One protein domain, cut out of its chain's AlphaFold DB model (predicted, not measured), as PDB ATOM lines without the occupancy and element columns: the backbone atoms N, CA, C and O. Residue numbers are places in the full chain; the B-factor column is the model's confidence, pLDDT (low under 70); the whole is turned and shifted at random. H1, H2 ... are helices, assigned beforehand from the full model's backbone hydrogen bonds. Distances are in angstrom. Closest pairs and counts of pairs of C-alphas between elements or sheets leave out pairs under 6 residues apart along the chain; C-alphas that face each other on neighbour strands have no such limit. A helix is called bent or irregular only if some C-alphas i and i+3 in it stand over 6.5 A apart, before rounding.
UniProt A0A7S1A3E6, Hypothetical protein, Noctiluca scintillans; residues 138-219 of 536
ATOM      1  N   GLU A 138      17.712  21.973  46.356       87.38
ATOM      2  CA  GLU A 138      17.686  23.364  46.808       87.38
ATOM      3  C   GLU A 138      19.107  23.917  46.977       87.38
ATOM      4  O   GLU A 138      20.033  23.203  47.369       87.38
ATOM      5  N   CYS A 139      19.285  25.221  46.746       91.12
ATOM      6  CA  CYS A 139      20.554  25.901  47.003       91.12
ATOM      7  C   CYS A 139      20.753  26.176  48.507       91.12
ATOM      8  O   CYS A 139      20.834  27.324  48.948       91.12
ATOM      9  N   ALA A 140      20.784  25.113  49.307       93.19
ATOM     10  CA  ALA A 140      20.963  25.143  50.750       93.19
ATOM     11  C   ALA A 140      21.866  23.988  51.195       93.19
ATOM     12  O   ALA A 140      21.916  22.936  50.563       93.19
ATOM     13  N   ASP A 141      22.581  24.172  52.303       93.44
ATOM     14  CA  ASP A 141      23.411  23.112  52.866       93.44
ATOM     15  C   ASP A 141      22.542  21.957  53.384       93.44
ATOM     16  O   ASP A 141      21.776  22.094  54.340       93.44
ATOM     17  N   LEU A 142      22.718  20.779  52.789       88.94
ATOM     18  CA  LEU A 142      21.916  19.582  53.053       88.94
ATOM     19  C   LEU A 142      22.423  18.764  54.255       88.94
ATOM     20  O   LEU A 142      21.837  17.740  54.610       88.94
ATOM     21  N   SER A 143      23.495  19.217  54.918       84.00
ATOM     22  CA  SER A 143      24.129  18.525  56.060       84.00
ATOM     23  C   SER A 143      23.234  18.349  57.294       84.00
ATOM     24  O   SER A 143      23.541  17.525  58.157       84.00
ATOM     25  N   SER A 144      22.110  19.063  57.371       80.88
ATOM     26  CA  SER A 144      21.094  18.880  58.416       80.88
ATOM     27  C   SER A 144      20.373  17.531  58.318       80.88
ATOM     28  O   SER A 144      19.887  17.007  59.323       80.88
ATOM     29  N   THR A 145      20.337  16.928  57.127       78.31
ATOM     30  CA  THR A 145      19.732  15.615  56.909       78.31
ATOM     31  C   THR A 145      20.791  14.535  57.080       78.31
ATOM     32  O   THR A 145      21.776  14.476  56.341       78.31
ATOM     33  N   TYR A 146      20.568  13.628  58.036       77.50
ATOM     34  CA  TYR A 146      21.531  12.581  58.403       77.50
ATOM     35  C   TYR A 146      22.046  11.772  57.204       77.50
ATOM     36  O   TYR A 146      23.221  11.416  57.162       77.50
ATOM     37  N   VAL A 147      21.182  11.491  56.226       73.31
ATOM     38  CA  VAL A 147      21.535  10.644  55.082       73.31
ATOM     39  C   VAL A 147      22.530  11.337  54.142       73.31
ATOM     40  O   VAL A 147      23.509  10.719  53.722       73.31
ATOM     41  N   TYR A 148      22.360  12.639  53.896       80.81
ATOM     42  CA  TYR A 148      23.321  13.443  53.134       80.81
ATOM     43  C   TYR A 148      24.625  13.654  53.912       80.81
ATOM     44  O   TYR A 148      25.710  13.532  53.346       80.81
ATOM     45  N   LEU A 149      24.549  13.847  55.234       80.69
ATOM     46  CA  LEU A 149      25.735  13.922  56.089       80.69
ATOM     47  C   LEU A 149      26.542  12.610  56.089       80.69
ATOM     48  O   LEU A 149      27.772  12.635  56.069       80.69
ATOM     49  N   ALA A 150      25.875  11.454  56.091       77.75
ATOM     50  CA  ALA A 150      26.537  10.154  55.995       77.75
ATOM     51  C   ALA A 150      27.269   9.991  54.654       77.75
ATOM     52  O   ALA A 150      28.423   9.555  54.638       77.75
ATOM     53  N   ARG A 151      26.646  10.418  53.549       81.12
ATOM     54  CA  ARG A 151      27.262  10.410  52.215       81.12
ATOM     55  C   ARG A 151      28.441  11.378  52.104       81.12
ATOM     56  O   ARG A 151      29.463  11.040  51.509       81.12
ATOM     57  N   LEU A 152      28.342  12.551  52.723       83.06
ATOM     58  CA  LEU A 152      29.444  13.505  52.840       83.06
ATOM     59  C   LEU A 152      30.641  12.905  53.587       83.06
ATOM     60  O   LEU A 152      31.768  12.989  53.109       83.06
ATOM     61  N   ARG A 153      30.413  12.245  54.728       88.12
ATOM     62  CA  ARG A 153      31.477  11.562  55.489       88.12
ATOM     63  C   ARG A 153      32.148  10.451  54.689       88.12
ATOM     64  O   ARG A 153      33.356  10.276  54.795       88.12
ATOM     65  N   GLU A 154      31.366   9.700  53.919       83.88
ATOM     66  CA  GLU A 154      31.873   8.628  53.063       83.88
ATOM     67  C   GLU A 154      32.725   9.184  51.916       83.88
ATOM     68  O   GLU A 154      33.865   8.761  51.739       83.88
ATOM     69  N   SER A 155      32.196  10.158  51.172       81.50
ATOM     70  CA  SER A 155      32.873  10.756  50.011       81.50
ATOM     71  C   SER A 155      34.146  11.520  50.386       81.50
ATOM     72  O   SER A 155      35.134  11.452  49.659       81.50
ATOM     73  N   THR A 156      34.162  12.192  51.541       90.12
ATOM     74  CA  THR A 156      35.334  12.944  52.032       90.12
ATOM     75  C   THR A 156      36.294  12.110  52.878       90.12
ATOM     76  O   THR A 156      37.422  12.533  53.123       90.12
ATOM     77  N   ASN A 157      35.867  10.933  53.350       91.88
ATOM     78  CA  ASN A 157      36.569  10.130  54.355       91.88
ATOM     79  C   ASN A 157      36.827  10.880  55.690       91.88
ATOM     80  O   ASN A 157      37.760  10.555  56.428       91.88
ATOM     81  N   ILE A 158      35.997  11.877  56.028       91.25
ATOM     82  CA  ILE A 158      36.075  12.646  57.282       91.25
ATOM     83  C   ILE A 158      34.885  12.271  58.171       91.25
ATOM     84  O   ILE A 158      33.833  12.911  58.157       91.25
ATOM     85  N   LEU A 159      35.048  11.224  58.985       90.38
ATOM     86  CA  LEU A 159      33.975  10.677  59.834       90.38
ATOM     87  C   LEU A 159      33.478  11.646  60.921       90.38
ATOM     88  O   LEU A 159      32.377  11.473  61.442       90.38
ATOM     89  N   THR A 160      34.282  12.652  61.275       92.75
ATOM     90  CA  THR A 160      33.964  13.644  62.313       92.75
ATOM     91  C   THR A 160      33.085  14.787  61.824       92.75
ATOM     92  O   THR A 160      32.619  15.548  62.662       92.75
ATOM     93  N   THR A 161      32.838  14.899  60.515       92.88
ATOM     94  CA  THR A 161      32.010  15.958  59.916       92.88
ATOM     95  C   THR A 161      30.630  15.982  60.560       92.88
ATOM     96  O   THR A 161      29.925  14.973  60.519       92.88
ATOM     97  N   GLN A 162      30.224  17.091  61.166       93.25
ATOM     98  CA  GLN A 162      28.890  17.280  61.742       93.25
ATOM     99  C   GLN A 162      28.042  18.250  60.926       93.25
ATOM    100  O   GLN A 162      26.822  18.111  60.927       93.25
ATOM    101  N   ALA A 163      28.675  19.178  60.210       95.69
ATOM    102  CA  ALA A 163      28.007  20.142  59.349       95.69
ATOM    103  C   ALA A 163      28.869  20.491  58.128       95.69
ATOM    104  O   ALA A 163      30.065  20.205  58.088       95.69
ATOM    105  N   CYS A 164      28.265  21.161  57.147       95.62
ATOM    106  CA  CYS A 164      28.978  21.672  55.976       95.62
ATOM    107  C   CYS A 164      30.135  22.618  56.333       95.62
ATOM    108  O   CYS A 164      31.164  22.586  55.665       95.62
ATOM    109  N   SER A 165      30.028  23.372  57.435       96.12
ATOM    110  CA  SER A 165      31.096  24.253  57.931       96.12
ATOM    111  C   SER A 165      32.408  23.529  58.246       96.12
ATOM    112  O   SER A 165      33.464  24.152  58.215       96.12
ATOM    113  N   ASP A 166      32.367  22.223  58.527       96.00
ATOM    114  CA  ASP A 166      33.571  21.420  58.782       96.00
ATOM    115  C   ASP A 166      34.325  21.066  57.484       96.00
ATOM    116  O   ASP A 166      35.440  20.549  57.534       96.00
ATOM    117  N   LEU A 167      33.711  21.321  56.321       94.19
ATOM    118  CA  LEU A 167      34.190  20.931  54.994       94.19
ATOM    119  C   LEU A 167      34.568  22.125  54.104       94.19
ATOM    120  O   LEU A 167      34.760  21.935  52.905       94.19
ATOM    121  N   VAL A 168      34.712  23.333  54.659       92.62
ATOM    122  CA  VAL A 168      35.068  24.551  53.893       92.62
ATOM    123  C   VAL A 168      36.337  24.333  53.054       92.62
ATOM    124  O   VAL A 168      36.369  24.657  51.868       92.62
ATOM    125  N   ASP A 169      37.352  23.677  53.623       92.44
ATOM    126  CA  ASP A 169      38.617  23.376  52.933       92.44
ATOM    127  C   ASP A 169      38.501  22.250  51.884       92.44
ATOM    128  O   ASP A 169      39.450  21.971  51.152       92.44
ATOM    129  N   GLN A 170      37.352  21.573  51.814       92.81
ATOM    130  CA  GLN A 170      37.056  20.487  50.875       92.81
ATOM    131  C   GLN A 170      36.128  20.929  49.736       92.81
ATOM    132  O   GLN A 170      35.720  20.100  48.924       92.81
ATOM    133  N   CYS A 171      35.831  22.226  49.612       91.31
ATOM    134  CA  CYS A 171      34.973  22.754  48.547       91.31
ATOM    135  C   CYS A 171      35.540  22.583  47.124       91.31
ATOM    136  O   CYS A 171      34.844  22.885  46.165       91.31
ATOM    137  N   GLY A 172      36.763  22.067  46.952       87.44
ATOM    138  CA  GLY A 172      37.268  21.610  45.649       87.44
ATOM    139  C   GLY A 172      36.715  20.249  45.193       87.44
ATOM    140  O   GLY A 172      36.949  19.843  44.058       87.44
ATOM    141  N   VAL A 173      36.002  19.522  46.060       90.25
ATOM    142  CA  VAL A 173      35.394  18.218  45.756       90.25
ATOM    143  C   VAL A 173      33.957  18.422  45.271       90.25
ATOM    144  O   VAL A 173      33.156  19.065  45.955       90.25
ATOM    145  N   ARG A 174      33.608  17.845  44.110       89.56
ATOM    146  CA  ARG A 174      32.289  18.008  43.469       89.56
ATOM    147  C   ARG A 174      31.142  17.653  44.417       89.56
ATOM    148  O   ARG A 174      30.174  18.397  44.522       89.56
ATOM    149  N   GLU A 175      31.266  16.536  45.124       88.75
ATOM    150  CA  GLU A 175      30.257  16.027  46.050       88.75
ATOM    151  C   GLU A 175      30.060  16.966  47.245       88.75
ATOM    152  O   GLU A 175      28.928  17.195  47.660       88.75
ATOM    153  N   VAL A 176      31.133  17.572  47.767       91.88
ATOM    154  CA  VAL A 176      31.026  18.544  48.865       91.88
ATOM    155  C   VAL A 176      30.238  19.763  48.408       91.88
ATOM    156  O   VAL A 176      29.332  20.187  49.111       91.88
ATOM    157  N   ARG A 177      30.502  20.280  47.205       90.62
ATOM    158  CA  ARG A 177      29.748  21.416  46.648       90.62
ATOM    159  C   ARG A 177      28.278  21.093  46.393       90.62
ATOM    160  O   ARG A 177      27.438  21.959  46.605       90.62
ATOM    161  N   MET A 178      27.980  19.853  46.003       89.19
ATOM    162  CA  MET A 178      26.612  19.391  45.760       89.19
ATOM    163  C   MET A 178      25.776  19.375  47.043       89.19
ATOM    164  O   MET A 178      24.624  19.794  47.027       89.19
ATOM    165  N   PHE A 179      26.346  18.922  48.165       91.06
ATOM    166  CA  PHE A 179      25.622  18.862  49.443       91.06
ATOM    167  C   PHE A 179      25.804  20.100  50.327       91.06
ATOM    168  O   PHE A 179      25.025  20.293  51.260       91.06
ATOM    169  N   CYS A 180      26.827  20.911  50.072       94.06
ATOM    170  CA  CYS A 180      27.159  22.114  50.828       94.06
ATOM    171  C   CYS A 180      27.258  23.355  49.927       94.06
ATOM    172  O   CYS A 180      28.280  24.054  49.959       94.06
ATOM    173  N   PRO A 181      26.241  23.640  49.094       92.19
ATOM    174  CA  PRO A 181      26.323  24.716  48.122       92.19
ATOM    175  C   PRO A 181      26.477  26.090  48.780       92.19
ATOM    176  O   PRO A 181      27.185  26.925  48.234       92.19
ATOM    177  N   VAL A 182      25.896  26.350  49.955       92.56
ATOM    178  CA  VAL A 182      26.011  27.665  50.611       92.56
ATOM    179  C   VAL A 182      27.366  27.811  51.290       92.56
ATOM    180  O   VAL A 182      28.030  28.830  51.110       92.56
ATOM    181  N   THR A 183      27.829  26.786  52.012       93.75
ATOM    182  CA  THR A 183      29.174  26.818  52.617       93.75
ATOM    183  C   THR A 183      30.270  26.936  51.552       93.75
ATOM    184  O   THR A 183      31.233  27.678  51.741       93.75
ATOM    185  N   CYS A 184      30.101  26.271  50.407       91.38
ATOM    186  CA  CYS A 184      30.999  26.394  49.258       91.38
ATOM    187  C   CYS A 184      30.672  27.580  48.339       91.38
ATOM    188  O   CYS A 184      31.245  27.679  47.254       91.38
ATOM    189  N   GLN A 185      29.783  28.480  48.775       90.69
ATOM    190  CA  GLN A 185      29.449  29.745  48.120       90.69
ATOM    191  C   GLN A 185      28.919  29.603  46.680       90.69
ATOM    192  O   GLN A 185      29.020  30.534  45.890       90.69
ATOM    193  N   CYS A 186      28.309  28.472  46.323       89.62
ATOM    194  CA  CYS A 186      27.606  28.269  45.053       89.62
ATOM    195  C   CYS A 186      26.440  29.248  44.839       89.62
ATOM    196  O   CYS A 186      25.957  29.355  43.720       89.62
ATOM    197  N   ASN A 187      25.968  29.924  45.890       88.94
ATOM    198  CA  ASN A 187      24.876  30.894  45.854       88.94
ATOM    199  C   ASN A 187      25.333  32.341  45.595       88.94
ATOM    200  O   ASN A 187      24.504  33.241  45.703       88.94
ATOM    201  N   THR A 188      26.617  32.568  45.303       83.19
ATOM    202  CA  THR A 188      27.157  33.899  45.013       83.19
ATOM    203  C   THR A 188      28.102  33.899  43.814       83.19
ATOM    204  O   THR A 188      28.737  32.894  43.486       83.19
ATOM    205  N   MET A 189      28.223  35.052  43.154       75.81
ATOM    206  CA  MET A 189      29.108  35.253  42.005       75.81
ATOM    207  C   MET A 189      30.613  35.123  42.322       75.81
ATOM    208  O   MET A 189      31.409  34.877  41.414       75.81
ATOM    209  N   TYR A 190      31.031  35.245  43.590       65.62
ATOM    210  CA  TYR A 190      32.452  35.378  43.955       65.62
ATOM    211  C   TYR A 190      33.283  34.087  43.891       65.62
ATOM    212  O   TYR A 190      34.503  34.158  43.748       65.62
ATOM    213  N   THR A 191      32.668  32.907  43.943       62.06
ATOM    214  CA  THR A 191      33.396  31.620  43.875       62.06
ATOM    215  C   THR A 191      33.274  30.917  42.530       62.06
ATOM    216  O   THR A 191      33.978  29.942  42.269       62.06
ATOM    217  N   GLY A 192      32.422  31.439  41.643       50.06
ATOM    218  CA  GLY A 192      32.075  30.832  40.361       50.06
ATOM    219  C   GLY A 192      32.936  31.253  39.172       50.06
ATOM    220  O   GLY A 192      32.752  30.695  38.093       50.06
ATOM    221  N   MET A 193      33.877  32.193  39.324       46.53
ATOM    222  CA  MET A 193      34.632  32.700  38.168       46.53
ATOM    223  C   MET A 193      35.598  31.670  37.545       46.53
ATOM    224  O   MET A 193      36.066  31.904  36.435       46.53
ATOM    225  N   TYR A 194      35.875  30.528  38.204       51.56
ATOM    226  CA  TYR A 194      36.861  29.551  37.706       51.56
ATOM    227  C   TYR A 194      36.472  28.057  37.765       51.56
ATOM    228  O   TYR A 194      37.036  27.289  36.991       51.56
ATOM    229  N   ASP A 195      35.506  27.614  38.584       68.44
ATOM    230  CA  ASP A 195      34.989  26.229  38.533       68.44
ATOM    231  C   ASP A 195      33.592  26.141  39.168       68.44
ATOM    232  O   ASP A 195      33.436  26.432  40.351       68.44
ATOM    233  N   ARG A 196      32.566  25.707  38.423       78.62
ATOM    234  CA  ARG A 196      31.188  25.492  38.922       78.62
ATOM    235  C   ARG A 196      30.792  24.016  39.043       78.62
ATOM    236  O   ARG A 196      29.646  23.719  39.371       78.62
ATOM    237  N   GLY A 197      31.720  23.085  38.808       83.31
ATOM    238  CA  GLY A 197      31.462  21.653  38.916       83.31
ATOM    239  C   GLY A 197      30.941  21.268  40.303       83.31
ATOM    240  O   GLY A 197      31.651  21.423  41.294       83.31
ATOM    241  N   GLY A 198      29.708  20.757  40.368       81.94
ATOM    242  CA  GLY A 198      29.052  20.322  41.607       81.94
ATOM    243  C   GLY A 198      28.112  21.340  42.252       81.94
ATOM    244  O   GLY A 198      27.459  20.984  43.223       81.94
ATOM    245  N   CYS A 199      27.996  22.570  41.741       87.69
ATOM    246  CA  CYS A 199      26.902  23.457  42.142       87.69
ATOM    247  C   CYS A 199      25.639  23.113  41.335       87.69
ATOM    248  O   CYS A 199      25.688  23.116  40.106       87.69
ATOM    249  N   GLY A 200      24.516  22.851  42.009       84.50
ATOM    250  CA  GLY A 200      23.230  22.620  41.342       84.50
ATOM    251  C   GLY A 200      22.698  23.882  40.654       84.50
ATOM    252  O   GLY A 200      22.948  25.002  41.110       84.50
ATOM    253  N   SER A 201      21.923  23.715  39.579       85.44
ATOM    254  CA  SER A 201      21.332  24.841  38.833       85.44
ATOM    255  C   SER A 201      20.305  25.634  39.644       85.44
ATOM    256  O   SER A 201      20.020  26.783  39.333       85.44
ATOM    257  N   ALA A 202      19.768  25.079  40.735       85.19
ATOM    258  CA  ALA A 202      18.919  25.834  41.658       85.19
ATOM    259  C   ALA A 202      19.646  27.034  42.296       85.19
ATOM    260  O   ALA A 202      19.004  28.003  42.697       85.19
ATOM    261  N   CYS A 203      20.983  27.004  42.367       87.00
ATOM    262  CA  CYS A 203      21.779  28.145  42.812       87.00
ATOM    263  C   CYS A 203      21.884  29.265  41.766       87.00
ATOM    264  O   CYS A 203      22.213  30.394  42.135       87.00
ATOM    265  N   ASP A 204      21.570  28.988  40.495       84.88
ATOM    266  CA  ASP A 204      21.618  29.987  39.423       84.88
ATOM    267  C   ASP A 204      20.633  31.125  39.673       84.88
ATOM    268  O   ASP A 204      20.970  32.266  39.413       84.88
ATOM    269  N   HIS A 205      19.466  30.867  40.272       81.75
ATOM    270  CA  HIS A 205      18.497  31.930  40.553       81.75
ATOM    271  C   HIS A 205      19.017  32.974  41.557       81.75
ATOM    272  O   HIS A 205      18.768  34.172  41.406       81.75
ATOM    273  N   SER A 206      19.759  32.535  42.580       80.50
ATOM    274  CA  SER A 206      20.394  33.433  43.553       80.50
ATOM    275  C   SER A 206      21.508  34.247  42.903       80.50
ATOM    276  O   SER A 206      21.603  35.449  43.140       80.50
ATOM    277  N   ILE A 207      22.291  33.609  42.027       81.75
ATOM    278  CA  ILE A 207      23.325  34.277  41.231       81.75
ATOM    279  C   ILE A 207      22.690  35.275  40.266       81.75
ATOM    280  O   ILE A 207      23.127  36.412  40.229       81.75
ATOM    281  N   ASP A 208      21.644  34.907  39.531       78.69
ATOM    282  CA  ASP A 208      20.917  35.804  38.634       78.69
ATOM    283  C   ASP A 208      20.335  36.985  39.406       78.69
ATOM    284  O   ASP A 208      20.337  38.104  38.914       78.69
ATOM    285  N   THR A 209      19.851  36.773  40.630       76.38
ATOM    286  CA  THR A 209      19.359  37.859  41.487       76.38
ATOM    287  C   THR A 209      20.493  38.793  41.914       76.38
ATOM    288  O   THR A 209      20.327  40.009  41.853       76.38
ATOM    289  N   GLU A 210      21.654  38.254  42.298       75.06
ATOM    290  CA  GLU A 210      22.847  39.039  42.640       75.06
ATOM    291  C   GLU A 210      23.405  39.776  41.412       75.06
ATOM    292  O   GLU A 210      23.627  40.980  41.478       75.06
ATOM    293  N   ILE A 211      23.530  39.098  40.267       73.00
ATOM    294  CA  ILE A 211      23.932  39.671  38.978       73.00
ATOM    295  C   ILE A 211      22.952  40.755  38.567       73.00
ATOM    296  O   ILE A 211      23.400  41.826  38.199       73.00
ATOM    297  N   ASN A 212      21.641  40.539  38.658       70.50
ATOM    298  CA  ASN A 212      20.656  41.562  38.324       70.50
ATOM    299  C   ASN A 212      20.687  42.728  39.318       70.50
ATOM    300  O   ASN A 212      20.420  43.854  38.914       70.50
ATOM    301  N   ALA A 213      21.024  42.503  40.592       67.38
ATOM    302  CA  ALA A 213      21.196  43.568  41.577       67.38
ATOM    303  C   ALA A 213      22.468  44.389  41.308       67.38
ATOM    304  O   ALA A 213      22.401  45.616  41.302       67.38
ATOM    305  N   VAL A 214      23.593  43.732  41.011       62.59
ATOM    306  CA  VAL A 214      24.847  44.376  40.592       62.59
ATOM    307  C   VAL A 214      24.649  45.086  39.257       62.59
ATOM    308  O   VAL A 214      24.958  46.262  39.142       62.59
ATOM    309  N   GLN A 215      24.042  44.427  38.276       57.53
ATOM    310  CA  GLN A 215      23.678  44.999  36.988       57.53
ATOM    311  C   GLN A 215      22.732  46.181  37.170       57.53
ATOM    312  O   GLN A 215      22.953  47.191  36.534       57.53
ATOM    313  N   SER A 216      21.731  46.126  38.050       53.53
ATOM    314  CA  SER A 216      20.845  47.269  38.324       53.53
ATOM    315  C   SER A 216      21.560  48.407  39.053       53.53
ATOM    316  O   SER A 216      21.240  49.566  38.822       53.53
ATOM    317  N   ALA A 217      22.543  48.099  39.902       53.03
ATOM    318  CA  ALA A 217      23.420  49.096  40.511       53.03
ATOM    319  C   ALA A 217      24.395  49.710  39.486       53.03
ATOM    320  O   ALA A 217      24.777  50.870  39.616       53.03
ATOM    321  N   MET A 218      24.757  48.956  38.444       48.16
ATOM    322  CA  MET A 218      25.564  49.417  37.311       48.16
ATOM    323  C   MET A 218      24.724  50.130  36.234       48.16
ATOM    324  O   MET A 218      25.225  51.043  35.585       48.16
ATOM    325  N   VAL A 219      23.442  49.780  36.066       42.34
ATOM    326  CA  VAL A 219      22.450  50.451  35.206       42.34
ATOM    327  C   VAL A 219      22.086  51.773  35.879       42.34
ATOM    328  O   VAL A 219      21.110  51.920  36.608       42.34
TER     329      VAL A 219
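AT A GLANCE: This is residues 138 to 219 of the 536 residues of the protein "Hypothetical protein" of Noctiluca scintillans (UniProt A0A7S1A3E6). Three short helices, H1, H2 and H3, with nearly parallel lines and their centres in a triangle, form a small head at one end of a rod. A coiled stretch without named elements, residues 180 to 200, leads from the head to the long helix H4, whose residues 212 to 218 stick out, with Val 219, at the other end. The printed part has 82 residues, with four named helices in the order H1, H2, H3, H4 and no named strand: the class is all helix. It is only just compact, close to loose, with a radius of gyration of the C-alphas of 13.7 A, and spans 48 by 23 by 17 A.

HOW THE PARTS SIT: H1, residues 146 to 156, touches H3, residues 174 to 179, at a shallow tilt of 17 degrees, opposite ways; their closest C-alphas, of Leu 152 and Val 176, are 6.6 A apart. H2, residues 164 to 170, and H3 form a helical hairpin and only just touch, with 3 pairs of C-alphas within 8 A, the closest those of Gln 170 and Val 176 at 6.6 A. H1 and H2 are close but not clearly touching, with the C-alphas of Thr 156 and Gln 170 closest at 7.8 A. H4, residues 201 to 218, is apart from H1, H2 and H3. Every O i to N i+4 pair is within hydrogen-bond range in H1 and H3, against 12 of 14 in H4 and 0 of 3 in H2, where 2 of 4 O i to N i+3 pairs are.

IN THESE COORDINATES: H1 begins at C-alpha 146 (21.531, 12.581, 58.403) and is 15.2 A long. H2 measures 9.6 A and is irregular, with C-alphas 166 and 169 8.0 A apart; H3 measures 9.0 A. H4, 25.0 A long, ends at C-alpha 218 (25.564, 49.417, 37.311).

THE WHOLE: The C-alphas of Leu 159 and Val 219, the two farthest apart, are 48.2 A apart. The printed part has no cut; the link from H3 to H4, 21 residues, is long. Residues 190 to 195 and 213 to 219 have pLDDT under 70.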